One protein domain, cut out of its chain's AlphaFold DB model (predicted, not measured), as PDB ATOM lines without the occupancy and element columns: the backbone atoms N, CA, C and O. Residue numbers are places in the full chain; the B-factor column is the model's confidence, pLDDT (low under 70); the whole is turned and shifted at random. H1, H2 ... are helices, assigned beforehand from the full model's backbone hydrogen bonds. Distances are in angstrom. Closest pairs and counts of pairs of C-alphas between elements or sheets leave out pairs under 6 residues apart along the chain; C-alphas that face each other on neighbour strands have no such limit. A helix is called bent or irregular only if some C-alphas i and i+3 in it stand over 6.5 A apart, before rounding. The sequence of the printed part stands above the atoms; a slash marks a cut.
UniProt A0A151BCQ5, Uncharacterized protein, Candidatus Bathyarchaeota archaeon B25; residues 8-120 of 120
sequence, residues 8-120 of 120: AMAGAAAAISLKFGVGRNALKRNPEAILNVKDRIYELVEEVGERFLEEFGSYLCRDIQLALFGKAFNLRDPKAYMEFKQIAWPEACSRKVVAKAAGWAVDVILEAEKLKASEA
ATOM      1  N   ALA A   8      34.143  -5.626  43.192       96.12
ATOM      2  CA  ALA A   8      33.398  -4.966  44.258       96.12
ATOM      3  C   ALA A   8      33.719  -5.553  45.647       96.12
ATOM      4  O   ALA A   8      34.005  -4.798  46.570       96.12
ATOM      5  N   MET A   9      33.763  -6.886  45.773       97.31
ATOM      6  CA  MET A   9      34.145  -7.567  47.017       97.31
ATOM      7  C   MET A   9      35.611  -7.293  47.376       97.31
ATOM      8  O   MET A   9      35.934  -6.945  48.508       97.31
ATOM      9  N   ALA A  10      36.510  -7.385  46.390       97.25
ATOM     10  CA  ALA A  10      37.923  -7.070  46.586       97.25
ATOM     11  C   ALA A  10      38.134  -5.607  47.018       97.25
ATOM     12  O   ALA A  10      38.954  -5.331  47.891       97.25
ATOM     13  N   GLY A  11      37.376  -4.673  46.433       97.88
ATOM     14  CA  GLY A  11      37.397  -3.259  46.803       97.88
ATOM     15  C   GLY A  11      36.893  -3.007  48.225       97.88
ATOM     16  O   GLY A  11      37.544  -2.275  48.969       97.88
ATOM     17  N   ALA A  12      35.792  -3.649  48.625       98.19
ATOM     18  CA  ALA A  12      35.273  -3.583  49.991       98.19
ATOM     19  C   ALA A  12      36.309  -4.076  51.015       98.19
ATOM     20  O   ALA A  12      36.649  -3.356  51.955       98.19
ATOM     21  N   ALA A  13      36.896  -5.253  50.776       98.19
ATOM     22  CA  ALA A  13      37.924  -5.814  51.649       98.19
ATOM     23  C   ALA A  13      39.165  -4.912  51.761       98.19
ATOM     24  O   ALA A  13      39.725  -4.731  52.847       98.19
ATOM     25  N   ALA A  14      39.578  -4.299  50.646       97.75
ATOM     26  CA  ALA A  14      40.678  -3.342  50.633       97.75
ATOM     27  C   ALA A  14      40.350  -2.074  51.439       97.75
ATOM     28  O   ALA A  14      41.204  -1.607  52.190       97.75
ATOM     29  N   ALA A  15      39.133  -1.534  51.330       98.12
ATOM     30  CA  ALA A  15      38.710  -0.355  52.086       98.12
ATOM     31  C   ALA A  15      38.716  -0.608  53.604       98.12
ATOM     32  O   ALA A  15      39.293   0.180  54.355       98.12
ATOM     33  N   ILE A  16      38.166  -1.746  54.041       98.06
ATOM     34  CA  ILE A  16      38.185  -2.182  55.450       98.06
ATOM     35  C   ILE A  16      39.634  -2.316  55.942       98.06
ATOM     36  O   ILE A  16      40.005  -1.767  56.982       98.06
ATOM     37  N   SER A  17      40.485  -2.978  55.155       96.19
ATOM     38  CA  SER A  17      41.899  -3.182  55.491       96.19
ATOM     39  C   SER A  17      42.689  -1.872  55.551       96.19
ATOM     40  O   SER A  17      43.560  -1.720  56.401       96.19
ATOM     41  N   LEU A  18      42.394  -0.902  54.681       95.44
ATOM     42  CA  LEU A  18      43.026   0.421  54.714       95.44
ATOM     43  C   LEU A  18      42.624   1.220  55.955       95.44
ATOM     44  O   LEU A  18      43.437   1.980  56.480       95.44
ATOM     45  N   LYS A  19      41.385   1.049  56.423       96.12
ATOM     46  CA  LYS A  19      40.863   1.752  57.594       96.12
ATOM     47  C   LYS A  19      41.379   1.176  58.913       96.12
ATOM     48  O   LYS A  19      41.750   1.946  59.798       96.12
ATOM     49  N   PHE A  20      41.374  -0.150  59.061       95.38
ATOM     50  CA  PHE A  20      41.676  -0.824  60.334       95.38
ATOM     51  C   PHE A  20      43.033  -1.537  60.369       95.38
ATOM     52  O   PHE A  20      43.455  -1.986  61.433       95.38
ATOM     53  N   GLY A  21      43.717  -1.650  59.231       93.38
ATOM     54  CA  GLY A  21      45.014  -2.307  59.125       93.38
ATOM     55  C   GLY A  21      46.172  -1.512  59.718       93.38
ATOM     56  O   GLY A  21      46.055  -0.361  60.141       93.38
ATOM     57  N   VAL A  22      47.342  -2.148  59.721       94.31
ATOM     58  CA  VAL A  22      48.574  -1.545  60.234       94.31
ATOM     59  C   VAL A  22      49.318  -0.826  59.113       94.31
ATOM     60  O   VAL A  22      49.653  -1.408  58.081       94.31
ATOM     61  N   GLY A  23      49.635   0.449  59.332       93.88
ATOM     62  CA  GLY A  23      50.398   1.244  58.374       93.88
ATOM     63  C   GLY A  23      51.807   0.690  58.119       93.88
ATOM     64  O   GLY A  23      52.471   0.167  59.017       93.88
ATOM     65  N   ARG A  24      52.322   0.890  56.900       93.12
ATOM     66  CA  ARG A  24      53.622   0.359  56.442       93.12
ATOM     67  C   ARG A  24      54.791   0.640  57.398       93.12
ATOM     68  O   ARG A  24      55.621  -0.234  57.621       93.12
ATOM     69  N   ASN A  25      54.877   1.846  57.962       95.31
ATOM     70  CA  ASN A  25      55.961   2.215  58.885       95.31
ATOM     71  C   ASN A  25      55.825   1.553  60.263       95.31
ATOM     72  O   ASN A  25      56.828   1.335  60.938       95.31
ATOM     73  N   ALA A  26      54.604   1.243  60.704       93.06
ATOM     74  CA  ALA A  26      54.389   0.467  61.920       93.06
ATOM     75  C   ALA A  26      54.782  -0.999  61.691       93.06
ATOM     76  O   ALA A  26      55.560  -1.519  62.480       93.06
ATOM     77  N   LEU A  27      54.404  -1.598  60.555       94.12
ATOM     78  CA  LEU A  27      54.830  -2.959  60.192       94.12
ATOM     79  C   LEU A  27      56.351  -3.104  60.050       94.12
ATOM     80  O   LEU A  27      56.911  -4.105  60.471       94.12
ATOM     81  N   LYS A  28      57.046  -2.101  59.501       96.12
ATOM     82  CA  LYS A  28      58.521  -2.114  59.440       96.12
ATOM     83  C   LYS A  28      59.181  -2.156  60.821       96.12
ATOM     84  O   LYS A  28      60.271  -2.696  60.944       96.12
ATOM     85  N   ARG A  29      58.556  -1.533  61.826       97.00
ATOM     86  CA  ARG A  29      59.063  -1.485  63.208       97.00
ATOM     87  C   ARG A  29      58.660  -2.721  64.003       97.00
ATOM     88  O   ARG A  29      59.438  -3.187  64.821       97.00
ATOM     89  N   ASN A  30      57.455  -3.225  63.759       96.62
ATOM     90  CA  ASN A  30      56.921  -4.428  64.371       96.62
ATOM     91  C   ASN A  30      56.052  -5.189  63.348       96.62
ATOM     92  O   ASN A  30      54.872  -4.856  63.189       96.62
ATOM     93  N   PRO A  31      56.608  -6.201  62.662       94.12
ATOM     94  CA  PRO A  31      55.860  -7.012  61.702       94.12
ATOM     95  C   PRO A  31      54.664  -7.751  62.319       94.12
ATOM     96  O   PRO A  31      53.655  -7.947  61.644       94.12
ATOM     97  N   GLU A  32      54.739  -8.107  63.602       96.38
ATOM     98  CA  GLU A  32      53.690  -8.850  64.310       96.38
ATOM     99  C   GLU A  32      52.484  -7.982  64.674       96.38
ATOM    100  O   GLU A  32      51.423  -8.512  64.991       96.38
ATOM    101  N   ALA A  33      52.583  -6.653  64.552       93.88
ATOM    102  CA  ALA A  33      51.461  -5.750  64.809       93.88
ATOM    103  C   ALA A  33      50.220  -6.081  63.960       93.88
ATOM    104  O   ALA A  33      49.105  -5.748  64.358       93.88
ATOM    105  N   ILE A  34      50.395  -6.746  62.808       93.19
ATOM    106  CA  ILE A  34      49.279  -7.208  61.977       93.19
ATOM    107  C   ILE A  34      48.399  -8.241  62.689       93.19
ATOM    108  O   ILE A  34      47.195  -8.263  62.453       93.19
ATOM    109  N   LEU A  35      48.969  -9.057  63.582       94.75
ATOM    110  CA  LEU A  35      48.236 -10.088  64.320       94.75
ATOM    111  C   LEU A  35      47.185  -9.467  65.244       94.75
ATOM    112  O   LEU A  35      46.102 -10.019  65.380       94.75
ATOM    113  N   ASN A  36      47.450  -8.266  65.769       93.88
ATOM    114  CA  ASN A  36      46.536  -7.547  66.663       93.88
ATOM    115  C   ASN A  36      45.265  -7.034  65.968       93.88
ATOM    116  O   ASN A  36      44.311  -6.656  66.640       93.88
ATOM    117  N   VAL A  37      45.264  -6.951  64.634       94.44
ATOM    118  CA  VAL A  37      44.117  -6.455  63.850       94.44
ATOM    119  C   VAL A  37      43.562  -7.495  62.882       94.44
ATOM    120  O   VAL A  37      42.517  -7.256  62.281       94.44
ATOM    121  N   LYS A  38      44.249  -8.634  62.714       94.19
ATOM    122  CA  LYS A  38      43.930  -9.661  61.716       94.19
ATOM    123  C   LYS A  38      42.506 -10.179  61.875       94.19
ATOM    124  O   LYS A  38      41.753 -10.122  60.911       94.19
ATOM    125  N   ASP A  39      42.162 -10.668  63.065       95.69
ATOM    126  CA  ASP A  39      40.877 -11.337  63.306       95.69
ATOM    127  C   ASP A  39      39.714 -10.366  63.120       95.69
ATOM    128  O   ASP A  39      38.822 -10.631  62.324       95.69
ATOM    129  N   ARG A  40      39.823  -9.160  63.684       95.31
ATOM    130  CA  ARG A  40      38.843  -8.095  63.460       95.31
ATOM    131  C   ARG A  40      38.668  -7.746  61.979       95.31
ATOM    132  O   ARG A  40      37.556  -7.521  61.528       95.31
ATOM    133  N   ILE A  41      39.752  -7.634  61.206       97.00
ATOM    134  CA  ILE A  41      39.629  -7.361  59.764       97.00
ATOM    135  C   ILE A  41      38.949  -8.534  59.060       97.00
ATOM    136  O   ILE A  41      38.139  -8.297  58.170       97.00
ATOM    137  N   TYR A  42      39.268  -9.774  59.434       97.31
ATOM    138  CA  TYR A  42      38.650 -10.956  58.842       97.31
ATOM    139  C   TYR A  42      37.152 -10.995  59.119       97.31
ATOM    140  O   TYR A  42      36.409 -11.132  58.159       97.31
ATOM    141  N   GLU A  43      36.723 -10.756  60.356       97.88
ATOM    142  CA  GLU A  43      35.306 -10.686  60.738       97.88
ATOM    143  C   GLU A  43      34.553  -9.614  59.934       97.88
ATOM    144  O   GLU A  43      33.526  -9.892  59.324       97.88
ATOM    145  N   LEU A  44      35.102  -8.398  59.837       98.19
ATOM    146  CA  LEU A  44      34.464  -7.309  59.082       98.19
ATOM    147  C   LEU A  44      34.390  -7.607  57.573       98.19
ATOM    148  O   LEU A  44      33.430  -7.241  56.897       98.19
ATOM    149  N   VAL A  45      35.420  -8.241  57.008       98.19
ATOM    150  CA  VAL A  45      35.410  -8.644  55.594       98.19
ATOM    151  C   VAL A  45      34.460  -9.819  55.365       98.19
ATOM    152  O   VAL A  45      33.798  -9.859  54.328       98.19
ATOM    153  N   GLU A  46      34.387 -10.755  56.308       98.19
ATOM    154  CA  GLU A  46      33.467 -11.890  56.289       98.19
ATOM    155  C   GLU A  46      32.020 -11.414  56.305       98.19
ATOM    156  O   GLU A  46      31.262 -11.856  55.453       98.19
ATOM    157  N   GLU A  47      31.670 -10.417  57.119       98.19
ATOM    158  CA  GLU A  47      30.316  -9.854  57.146       98.19
ATOM    159  C   GLU A  47      29.882  -9.308  55.772       98.19
ATOM    160  O   GLU A  47      28.774  -9.563  55.291       98.19
ATOM    161  N   VAL A  48      30.769  -8.597  55.065       98.25
ATOM    162  CA  VAL A  48      30.486  -8.185  53.678       98.25
ATOM    163  C   VAL A  48      30.380  -9.409  52.763       98.25
ATOM    164  O   VAL A  48      29.525  -9.446  51.877       98.25
ATOM    165  N   GLY A  49      31.232 -10.414  52.965       97.94
ATOM    166  CA  GLY A  49      31.218 -11.675  52.227       97.94
ATOM    167  C   GLY A  49      29.905 -12.446  52.373       97.94
ATOM    168  O   GLY A  49      29.372 -12.914  51.366       97.94
ATOM    169  N   GLU A  50      29.350 -12.521  53.579       98.31
ATOM    170  CA  GLU A  50      28.049 -13.128  53.864       98.31
ATOM    171  C   GLU A  50      26.934 -12.389  53.127       98.31
ATOM    172  O   GLU A  50      26.183 -13.018  52.384       98.31
ATOM    173  N   ARG A  51      26.911 -11.050  53.175       97.81
ATOM    174  CA  ARG A  51      25.946 -10.248  52.398       97.81
ATOM    175  C   ARG A  51      26.061 -10.500  50.885       97.81
ATOM    176  O   ARG A  51      25.057 -10.522  50.175       97.81
ATOM    177  N   PHE A  52      27.271 -10.738  50.364       97.00
ATOM    178  CA  PHE A  52      27.477 -11.158  48.969       97.00
ATOM    179  C   PHE A  52      26.905 -12.549  48.676       97.00
ATOM    180  O   PHE A  52      26.315 -12.755  47.612       97.00
ATOM    181  N   LEU A  53      27.112 -13.506  49.582       97.19
ATOM    182  CA  LEU A  53      26.588 -14.864  49.451       97.19
ATOM    183  C   LEU A  53      25.059 -14.878  49.520       97.19
ATOM    184  O   LEU A  53      24.435 -15.531  48.692       97.19
ATOM    185  N   GLU A  54      24.460 -14.122  50.434       97.12
ATOM    186  CA  GLU A  54      23.006 -14.003  50.570       97.12
ATOM    187  C   GLU A  54      22.361 -13.363  49.336       97.12
ATOM    188  O   GLU A  54      21.370 -13.867  48.811       97.12
ATOM    189  N   GLU A  55      22.933 -12.264  48.839       95.31
ATOM    190  CA  GLU A  55      22.337 -11.501  47.740       95.31
ATOM    191  C   GLU A  55      22.614 -12.118  46.360       95.31
ATOM    192  O   GLU A  55      21.753 -12.084  45.479       95.31
ATOM    193  N   PHE A  56      23.823 -12.643  46.133       94.25
ATOM    194  CA  PHE A  56      24.269 -13.079  44.803       94.25
ATOM    195  C   PHE A  56      24.622 -14.567  44.716       94.25
ATOM    196  O   PHE A  56      24.942 -15.048  43.626       94.25
ATOM    197  N   GLY A  57      24.619 -15.297  45.833       95.75
ATOM    198  CA  GLY A  57      24.990 -16.714  45.891       95.75
ATOM    199  C   GLY A  57      26.488 -16.994  45.729       95.75
ATOM    200  O   GLY A  57      26.892 -18.154  45.710       95.75
ATOM    201  N   SER A  58      27.325 -15.966  45.556       95.56
ATOM    202  CA  SER A  58      28.774 -16.103  45.382       95.56
ATOM    203  C   SER A  58      29.484 -14.756  45.543       95.56
ATOM    204  O   SER A  58      28.930 -13.701  45.246       95.56
ATOM    205  N   TYR A  59      30.760 -14.794  45.922       94.38
ATOM    206  CA  TYR A  59      31.687 -13.658  45.850       94.38
ATOM    207  C   TYR A  59      32.590 -13.709  44.601       94.38
ATOM    208  O   TYR A  59      33.415 -12.816  44.390       94.38
ATOM    209  N   LEU A  60      32.464 -14.735  43.750       94.94
ATOM    210  CA  LEU A  60      33.232 -14.882  42.511       94.94
ATOM    211  C   LEU A  60      32.547 -14.155  41.352       94.94
ATOM    212  O   LEU A  60      31.377 -14.382  41.055       94.94
ATOM    213  N   CYS A  61      33.301 -13.321  40.629       93.44
ATOM    214  CA  CYS A  61      32.747 -12.474  39.564       93.44
ATOM    215  C   CYS A  61      32.021 -13.291  38.484       93.44
ATOM    216  O   CYS A  61      30.958 -12.902  38.006       93.44
ATOM    217  N   ARG A  62      32.589 -14.444  38.111       93.44
ATOM    218  CA  ARG A  62      31.990 -15.364  37.139       93.44
ATOM    219  C   ARG A  62      30.614 -15.858  37.579       93.44
ATOM    220  O   ARG A  62      29.711 -15.894  36.751       93.44
ATOM    221  N   ASP A  63      30.475 -16.257  38.833       94.44
ATOM    222  CA  ASP A  63      29.254 -16.900  39.313       94.44
ATOM    223  C   ASP A  63      28.159 -15.859  39.539       94.44
ATOM    224  O   ASP A  63      27.026 -16.076  39.127       94.44
ATOM    225  N   ILE A  64      28.527 -14.668  40.023       93.81
ATOM    226  CA  ILE A  64      27.625 -13.510  40.062       93.81
ATOM    227  C   ILE A  64      27.133 -13.158  38.649       93.81
ATOM    228  O   ILE A  64      25.947 -12.917  38.450       93.81
ATOM    229  N   GLN A  65      28.008 -13.152  37.635       92.38
ATOM    230  CA  GLN A  65      27.581 -12.922  36.248       92.38
ATOM    231  C   GLN A  65      26.619 -14.007  35.747       92.38
ATOM    232  O   GLN A  65      25.649 -13.685  35.067       92.38
ATOM    233  N   LEU A  66      26.849 -15.277  36.094       92.19
ATOM    234  CA  LEU A  66      25.924 -16.362  35.756       92.19
ATOM    235  C   LEU A  66      24.564 -16.179  36.437       92.19
ATOM    236  O   LEU A  66      23.548 -16.311  35.763       92.19
ATOM    237  N   ALA A  67      24.544 -15.826  37.722       91.31
ATOM    238  CA  ALA A  67      23.314 -15.572  38.466       91.31
ATOM    239  C   ALA A  67      22.531 -14.371  37.904       91.31
ATOM    240  O   ALA A  67      21.313 -14.433  37.768       91.31
ATOM    241  N   LEU A  68      23.226 -13.290  37.532       90.69
ATOM    242  CA  LEU A  68      22.593 -12.061  37.043       90.69
ATOM    243  C   LEU A  68      22.182 -12.114  35.568       90.69
ATOM    244  O   LEU A  68      21.196 -11.485  35.192       90.69
ATOM    245  N   PHE A  69      22.959 -12.794  34.721       90.56
ATOM    246  CA  PHE A  69      22.834 -12.693  33.262       90.56
ATOM    247  C   PHE A  69      22.615 -14.036  32.560       90.56
ATOM    248  O   PHE A  69      22.464 -14.062  31.341       90.56
ATOM    249  N   GLY A  70      22.689 -15.163  33.275       91.94
ATOM    250  CA  GLY A  70      22.701 -16.505  32.677       91.94
ATOM    251  C   GLY A  70      23.971 -16.822  31.873       91.94
ATOM    252  O   GLY A  70      24.089 -17.898  31.290       91.94
ATOM    253  N   LYS A  71      24.943 -15.901  31.833       91.31
ATOM    254  CA  LYS A  71      26.192 -16.010  31.069       91.31
ATOM    255  C   LYS A  71      27.323 -15.298  31.804       91.31
ATOM    256  O   LYS A  71      27.152 -14.203  32.327       91.31
ATOM    257  N   ALA A  72      28.509 -15.902  31.774       91.44
ATOM    258  CA  ALA A  72      29.740 -15.256  32.209       91.44
ATOM    259  C   ALA A  72      30.576 -14.794  31.015       91.44
ATOM    260  O   ALA A  72      30.732 -15.508  30.022       91.44
ATOM    261  N   PHE A  73      31.185 -13.624  31.157       90.69
ATOM    262  CA  PHE A  73      31.947 -12.963  30.111       90.69
ATOM    263  C   PHE A  73      33.447 -13.087  30.367       90.69
ATOM    264  O   PHE A  73      33.951 -12.963  31.489       90.69
ATOM    265  N   ASN A  74      34.208 -13.303  29.295       90.44
ATOM    266  CA  ASN A  74      35.651 -13.140  29.354       90.44
ATOM    267  C   ASN A  74      35.998 -11.664  29.147       90.44
ATOM    268  O   ASN A  74      36.230 -11.247  28.024       90.44
ATOM    269  N   LEU A  75      36.104 -10.888  30.225       88.12
ATOM    270  CA  LEU A  75      36.366  -9.440  30.144       88.12
ATOM    271  C   LEU A  75      37.734  -9.061  29.533       88.12
ATOM    272  O   LEU A  75      38.005  -7.885  29.328       88.12
ATOM    273  N   ARG A  76      38.604 -10.043  29.252       88.50
ATOM    274  CA  ARG A  76      39.860  -9.849  28.503       88.50
ATOM    275  C   ARG A  76      39.677  -9.928  26.987       88.50
ATOM    276  O   ARG A  76      40.588  -9.548  26.263       88.50
ATOM    277  N   ASP A  77      38.555 -10.470  26.519       91.94
ATOM    278  CA  ASP A  77      38.173 -10.428  25.113       91.94
ATOM    279  C   ASP A  77      37.407  -9.120  24.850       91.94
ATOM    280  O   ASP A  77      36.360  -8.906  25.470       91.94
ATOM    281  N   PRO A  78      37.887  -8.242  23.950       93.56
ATOM    282  CA  PRO A  78      37.230  -6.970  23.666       93.56
ATOM    283  C   PRO A  78      35.771  -7.114  23.227       93.56
ATOM    284  O   PRO A  78      34.942  -6.287  23.604       93.56
ATOM    285  N   LYS A  79      35.430  -8.167  22.469       94.31
ATOM    286  CA  LYS A  79      34.049  -8.389  22.011       94.31
ATOM    287  C   LYS A  79      33.135  -8.741  23.183       94.31
ATOM    288  O   LYS A  79      32.125  -8.070  23.387       94.31
ATOM    289  N   ALA A  80      33.527  -9.718  24.001       91.81
ATOM    290  CA  ALA A  80      32.795 -10.070  25.215       91.81
ATOM    291  C   ALA A  80      32.724  -8.914  26.229       91.81
ATOM    292  O   ALA A  80      31.713  -8.774  26.913       91.81
ATOM    293  N   TYR A  81      33.759  -8.073  26.333       90.88
ATOM    294  CA  TYR A  81      33.729  -6.889  27.196       90.88
ATOM    295  C   TYR A  81      32.702  -5.854  26.727       90.88
ATOM    296  O   TYR A  81      31.991  -5.287  27.554       90.88
ATOM    297  N   MET A  82      32.586  -5.621  25.417       92.88
ATOM    298  CA  MET A  82      31.579  -4.703  24.877       92.88
ATOM    299  C   MET A  82      30.155  -5.212  25.119       92.88
ATOM    300  O   MET A  82      29.307  -4.431  25.549       92.88
ATOM    301  N   GLU A  83      29.912  -6.511  24.921       91.50
ATOM    302  CA  GLU A  83      28.629  -7.150  25.248       91.50
ATOM    303  C   GLU A  83      28.320  -7.020  26.748       91.50
ATOM    304  O   GLU A  83      27.253  -6.541  27.131       91.50
ATOM    305  N   PHE A  84      29.295  -7.342  27.605       90.44
ATOM    306  CA  PHE A  84      29.182  -7.178  29.051       90.44
ATOM    307  C   PHE A  84      28.852  -5.737  29.435       90.44
ATOM    308  O   PHE A  84      27.948  -5.507  30.228       90.44
ATOM    309  N   LYS A  85      29.548  -4.746  28.873       89.56
ATOM    310  CA  LYS A  85      29.350  -3.333  29.210       89.56
ATOM    311  C   LYS A  85      27.914  -2.875  28.941       89.56
ATOM    312  O   LYS A  85      27.370  -2.123  29.745       89.56
ATOM    313  N   GLN A  86      27.301  -3.332  27.850       88.81
ATOM    314  CA  GLN A  86      25.930  -2.952  27.495       88.81
ATOM    315  C   GLN A  86      24.901  -3.449  28.517       88.81
ATOM    316  O   GLN A  86      23.974  -2.715  28.847       88.81
ATOM    317  N   ILE A  87      25.089  -4.654  29.061       87.12
ATOM    318  CA  ILE A  87      24.165  -5.237  30.046       87.12
ATOM    319  C   ILE A  87      24.527  -4.879  31.496       87.12
ATOM    320  O   ILE A  87      23.654  -4.769  32.355       87.12
ATOM    321  N   ALA A  88      25.816  -4.686  31.786       84.56
ATOM    322  CA  ALA A  88      26.331  -4.526  33.140       84.56
ATOM    323  C   ALA A  88      26.335  -3.069  33.627       84.56
ATOM    324  O   ALA A  88      26.273  -2.855  34.840       84.56
ATOM    325  N   TRP A  89      26.424  -2.091  32.713       74.69
ATOM    326  CA  TRP A  89      26.759  -0.688  33.013       74.69
ATOM    327  C   TRP A  89      25.685   0.350  32.645       74.69
ATOM    328  O   TRP A  89      26.004   1.453  32.194       74.69
ATOM    329  N   PRO A  90      24.407   0.051  32.913       69.50
ATOM    330  CA  PRO A  90      23.655   1.068  33.658       69.50
ATOM    331  C   PRO A  90      23.068   0.558  34.983       69.50
ATOM    332  O   PRO A  90      23.185   1.254  35.991       69.50
ATOM    333  N   GLU A  91      22.530  -0.665  35.032       70.75
ATOM    334  CA  GLU A  91      21.686  -1.111  36.157       70.75
ATOM    335  C   GLU A  91      22.154  -2.386  36.875       70.75
ATOM    336  O   GLU A  91      21.713  -2.635  37.993       70.75
ATOM    337  N   ALA A  92      23.018  -3.216  36.281       83.25
ATOM    338  CA  ALA A  92      23.375  -4.512  36.868       83.25
ATOM    339  C   ALA A  92      24.644  -4.446  37.725       83.25
ATOM    340  O   ALA A  92      24.561  -4.056  38.885       83.25
ATOM    341  N   CYS A  93      25.827  -4.801  37.213       83.81
ATOM    342  CA  CYS A  93      27.040  -4.782  38.041       83.81
ATOM    343  C   CYS A  93      27.310  -3.395  38.644       83.81
ATOM    344  O   CYS A  93      27.710  -3.323  39.801       83.81
ATOM    345  N   SER A  94      27.046  -2.307  37.912       79.81
ATOM    346  CA  SER A  94      27.240  -0.937  38.406       79.81
ATOM    347  C   SER A  94      26.350  -0.582  39.605       79.81
ATOM    348  O   SER A  94      26.855  -0.090  40.612       79.81
ATOM    349  N   ARG A  95      25.035  -0.822  39.521       79.12
ATOM    350  CA  ARG A  95      24.067  -0.395  40.550       79.12
ATOM    351  C   ARG A  95      23.677  -1.487  41.537       79.12
ATOM    352  O   ARG A  95      23.459  -1.180  42.700       79.12
ATOM    353  N   LYS A  96      23.601  -2.749  41.115       85.12
ATOM    354  CA  LYS A  96      23.232  -3.860  42.002       85.12
ATOM    355  C   LYS A  96      24.422  -4.417  42.759       85.12
ATOM    356  O   LYS A  96      24.283  -4.678  43.940       85.12
ATOM    357  N   VAL A  97      25.579  -4.588  42.118       94.12
ATOM    358  CA  VAL A  97      26.727  -5.251  42.766       94.12
ATOM    359  C   VAL A  97      27.666  -4.235  43.404       94.12
ATOM    360  O   VAL A  97      27.898  -4.278  44.606       94.12
ATOM    361  N   VAL A  98      28.193  -3.292  42.616       95.19
ATOM    362  CA  VAL A  98      29.197  -2.328  43.089       95.19
ATOM    363  C   VAL A  98      28.609  -1.378  44.132       95.19
ATOM    364  O   VAL A  98      29.229  -1.191  45.174       95.19
ATOM    365  N   ALA A  99      27.421  -0.809  43.895       94.31
ATOM    366  CA  ALA A  99      26.824   0.128  44.848       94.31
ATOM    367  C   ALA A  99      26.451  -0.544  46.181       94.31
ATOM    368  O   ALA A  99      26.737   0.022  47.232       94.31
ATOM    369  N   LYS A 100      25.886  -1.764  46.150       95.88
ATOM    370  CA  LYS A 100      25.594  -2.532  47.373       95.88
ATOM    371  C   LYS A 100      26.867  -2.854  48.145       95.88
ATOM    372  O   LYS A 100      26.951  -2.526  49.317       95.88
ATOM    373  N   ALA A 101      27.883  -3.395  47.474       97.44
ATOM    374  CA  ALA A 101      29.162  -3.712  48.104       97.44
ATOM    375  C   ALA A 101      29.835  -2.488  48.740       97.44
ATOM    376  O   ALA A 101      30.384  -2.583  49.834       97.44
ATOM    377  N   ALA A 102      29.786  -1.336  48.062       97.56
ATOM    378  CA  ALA A 102      30.302  -0.084  48.601       97.56
ATOM    379  C   ALA A 102      29.508   0.370  49.836       97.56
ATOM    380  O   ALA A 102      30.119   0.749  50.830       97.56
ATOM    381  N   GLY A 103      28.174   0.293  49.789       97.62
ATOM    382  CA  GLY A 103      27.306   0.586  50.930       97.62
ATOM    383  C   GLY A 103      27.602  -0.319  52.123       97.62
ATOM    384  O   GLY A 103      27.916   0.177  53.194       97.62
ATOM    385  N   TRP A 104      27.634  -1.635  51.910       98.19
ATOM    386  CA  TRP A 104      27.945  -2.608  52.959       98.19
ATOM    387  C   TRP A 104      29.320  -2.378  53.583       98.19
ATOM    388  O   TRP A 104      29.451  -2.429  54.799       98.19
ATOM    389  N   ALA A 105      30.341  -2.075  52.776       98.38
ATOM    390  CA  ALA A 105      31.661  -1.748  53.306       98.38
ATOM    391  C   ALA A 105      31.629  -0.494  54.194       98.38
ATOM    392  O   ALA A 105      32.289  -0.462  55.228       98.38
ATOM    393  N   VAL A 106      30.871   0.534  53.797       98.06
ATOM    394  CA  VAL A 106      30.688   1.748  54.603       98.06
ATOM    395  C   VAL A 106      29.944   1.437  55.899       98.06
ATOM    396  O   VAL A 106      30.408   1.868  56.951       98.06
ATOM    397  N   ASP A 107      28.852   0.674  55.838       98.06
ATOM    398  CA  ASP A 107      28.062   0.289  57.012       98.06
ATOM    399  C   ASP A 107      28.945  -0.419  58.044       98.06
ATOM    400  O   ASP A 107      29.093   0.067  59.165       98.06
ATOM    401  N   VAL A 108      29.640  -1.477  57.616       98.00
ATOM    402  CA  VAL A 108      30.542  -2.275  58.458       98.00
ATOM    403  C   VAL A 108      31.659  -1.414  59.056       98.00
ATOM    404  O   VAL A 108      31.985  -1.530  60.239       98.00
ATOM    405  N   ILE A 109      32.249  -0.501  58.272       97.69
ATOM    406  CA  ILE A 109      33.279   0.418  58.780       97.69
ATOM    407  C   ILE A 109      32.707   1.343  59.861       97.69
ATOM    408  O   ILE A 109      33.318   1.480  60.923       97.69
ATOM    409  N   LEU A 110      31.561   1.975  59.609       97.19
ATOM    410  CA  LEU A 110      30.960   2.937  60.534       97.19
ATOM    411  C   LEU A 110      30.461   2.267  61.819       97.19
ATOM    412  O   LEU A 110      30.612   2.830  62.902       97.19
ATOM    413  N   GLU A 111      29.885   1.073  61.725       96.19
ATOM    414  CA  GLU A 111      29.451   0.287  62.882       96.19
ATOM    415  C   GLU A 111      30.643  -0.120  63.749       96.19
ATOM    416  O   GLU A 111      30.648   0.116  64.960       96.19
ATOM    417  N   ALA A 112      31.720  -0.598  63.123       94.19
ATOM    418  CA  ALA A 112      32.948  -0.947  63.821       94.19
ATOM    419  C   ALA A 112      33.628   0.267  64.492       94.19
ATOM    420  O   ALA A 112      34.332   0.105  65.497       94.19
ATOM    421  N   GLU A 113      33.452   1.483  63.961       90.88
ATOM    422  CA  GLU A 113      33.903   2.724  64.605       90.88
ATOM    423  C   GLU A 113      33.034   3.126  65.798       90.88
ATOM    424  O   GLU A 113      33.577   3.515  66.833       90.88
ATOM    425  N   LYS A 114      31.707   3.001  65.689       88.56
ATOM    426  CA  LYS A 114      30.788   3.293  66.800       88.56
ATOM    427  C   LYS A 114      31.049   2.385  68.000       88.56
ATOM    428  O   LYS A 114      31.102   2.886  69.118       88.56
ATOM    429  N   LEU A 115      31.286   1.093  67.765       73.75
ATOM    430  CA  LEU A 115      31.625   0.136  68.824       73.75
ATOM    431  C   LEU A 115      32.919   0.524  69.555       73.75
ATOM    432  O   LEU A 115      32.949   0.537  70.782       73.75
ATOM    433  N   LYS A 116      33.955   0.967  68.823       68.94
ATOM    434  CA  LYS A 116      35.181   1.492  69.454       68.94
ATOM    435  C   LYS A 116      34.921   2.722  70.324       68.94
ATOM    436  O   LYS A 116      35.591   2.891  71.332       68.94
ATOM    437  N   ALA A 117      34.005   3.600  69.915       65.06
ATOM    438  CA  ALA A 117      33.692   4.817  70.660       65.06
ATOM    439  C   ALA A 117      32.872   4.550  71.934       65.06
ATOM    440  O   ALA A 117      32.917   5.364  72.847       65.06
ATOM    441  N   SER A 118      32.132   3.438  72.006       57.50
ATOM    442  CA  SER A 118      31.404   3.028  73.217       57.50
ATOM    443  C   SER A 118      32.253   2.253  74.231       57.50
ATOM    444  O   SER A 118      31.843   2.119  75.379       57.50
ATOM    445  N   GLU A 119      33.403   1.722  73.813       55.81
ATOM    446  CA  GLU A 119      34.333   0.951  74.654       55.81
ATOM    447  C   GLU A 119      35.468   1.805  75.258       55.81
ATOM    448  O   GLU A 119      36.262   1.290  76.048       55.81
ATOM    449  N   ALA A 120      35.566   3.083  74.870       51.78
ATOM    450  CA  ALA A 120      36.598   4.040  75.282       51.78
ATOM    451  C   ALA A 120      36.053   5.077  76.274       51.78
ATOM    452  O   ALA A 120      36.824   5.464  77.182       51.78
TER     453      ALA A 120
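What this domain is: This is residues 8 to 120 of the 120 residues of an uncharacterized protein of Candidatus Bathyarchaeota archaeon B25 (UniProt A0A151BCQ5). The core is a loose trio of helices: the short H1 lies in the angle between the two long helices H3 and H6, which cross beside it, and their centres make a triangle. The small H2 lies at one end of this elongated body, where H3 begins; H4 and H5 lie at the other end, where H3 ends and H6 begins, and H5 and H6 meet there at a corner. The last residues, 114 to 120, stick out past the core. The printed part has 113 residues, with six named helices in the order H1 to H6 and no named strand, and its class is all helix. It is loose, with a radius of gyration of the C-alphas of 17.2 A and spans of 50 by 31 by 20 A.

How they stand to each other: H1, residues 8 to 20, touches H6, residues 93 to 118, the same way at a shallow tilt of 20 degrees; the closest C-alphas are those of Ala 8 and Val 98, 5.1 A apart. H1 also touches H3, residues 31 to 56, with the C-alphas of Ala 13 and Val 45 closest at 5.5 A. These two run opposite ways at a shallow tilt of 32 degrees, only just short of steep. H2, residues 24 to 29, touches H3 only at the corner, and only just, with 3 pairs of C-alphas within 8 A; the closest are those of Leu 27 and Ala 33, 6.4 A apart. H3 has a kink of 48 degrees near residue 38 and is irregular, with C-alphas 36 and 39 7.6 A apart. H3 touches H6 opposite ways at a steep tilt of 46 degrees, with the C-alphas of Val 48 and Trp 104 closest at 6.2 A. H4, residues 61 to 69, is close to H3 but not clearly touching, with the C-alphas of Phe 56 and Ile 64 closest at 5.8 A. H4 is near H6 and near H5, residues 78 to 88. H5 is close to H6 but not clearly touching, with the C-alphas of Ala 88 and Ser 94 closest at 6.4 A and a steep tilt of 65 degrees. Every O i to N i+4 pair is within hydrogen-bond range in H1, H2, H4 and H5, against 16 of 22 in H3 and 19 of 22 in H6.

Where its parts are: H1 begins at C-alpha 8, (33.398, -4.966, 44.258), and is 18.6 A long; H2 is 8.9 A. H3 runs 36.3 A to C-alpha 56 at (24.269, -13.079, 44.803). H4 is 11.7 A and H5 14.6 A. H6, also 36.3 A, ends at C-alpha 118, (31.404, 3.028, 73.217).

The domain as a whole: The two C-alphas farthest apart are those of Lys 79 and Ala 120, at 54.8 A. The printed part has no cut and no long link. Mean pLDDT of the printed part is 91.8; residue 90 and residues 116 to 120 are under 70.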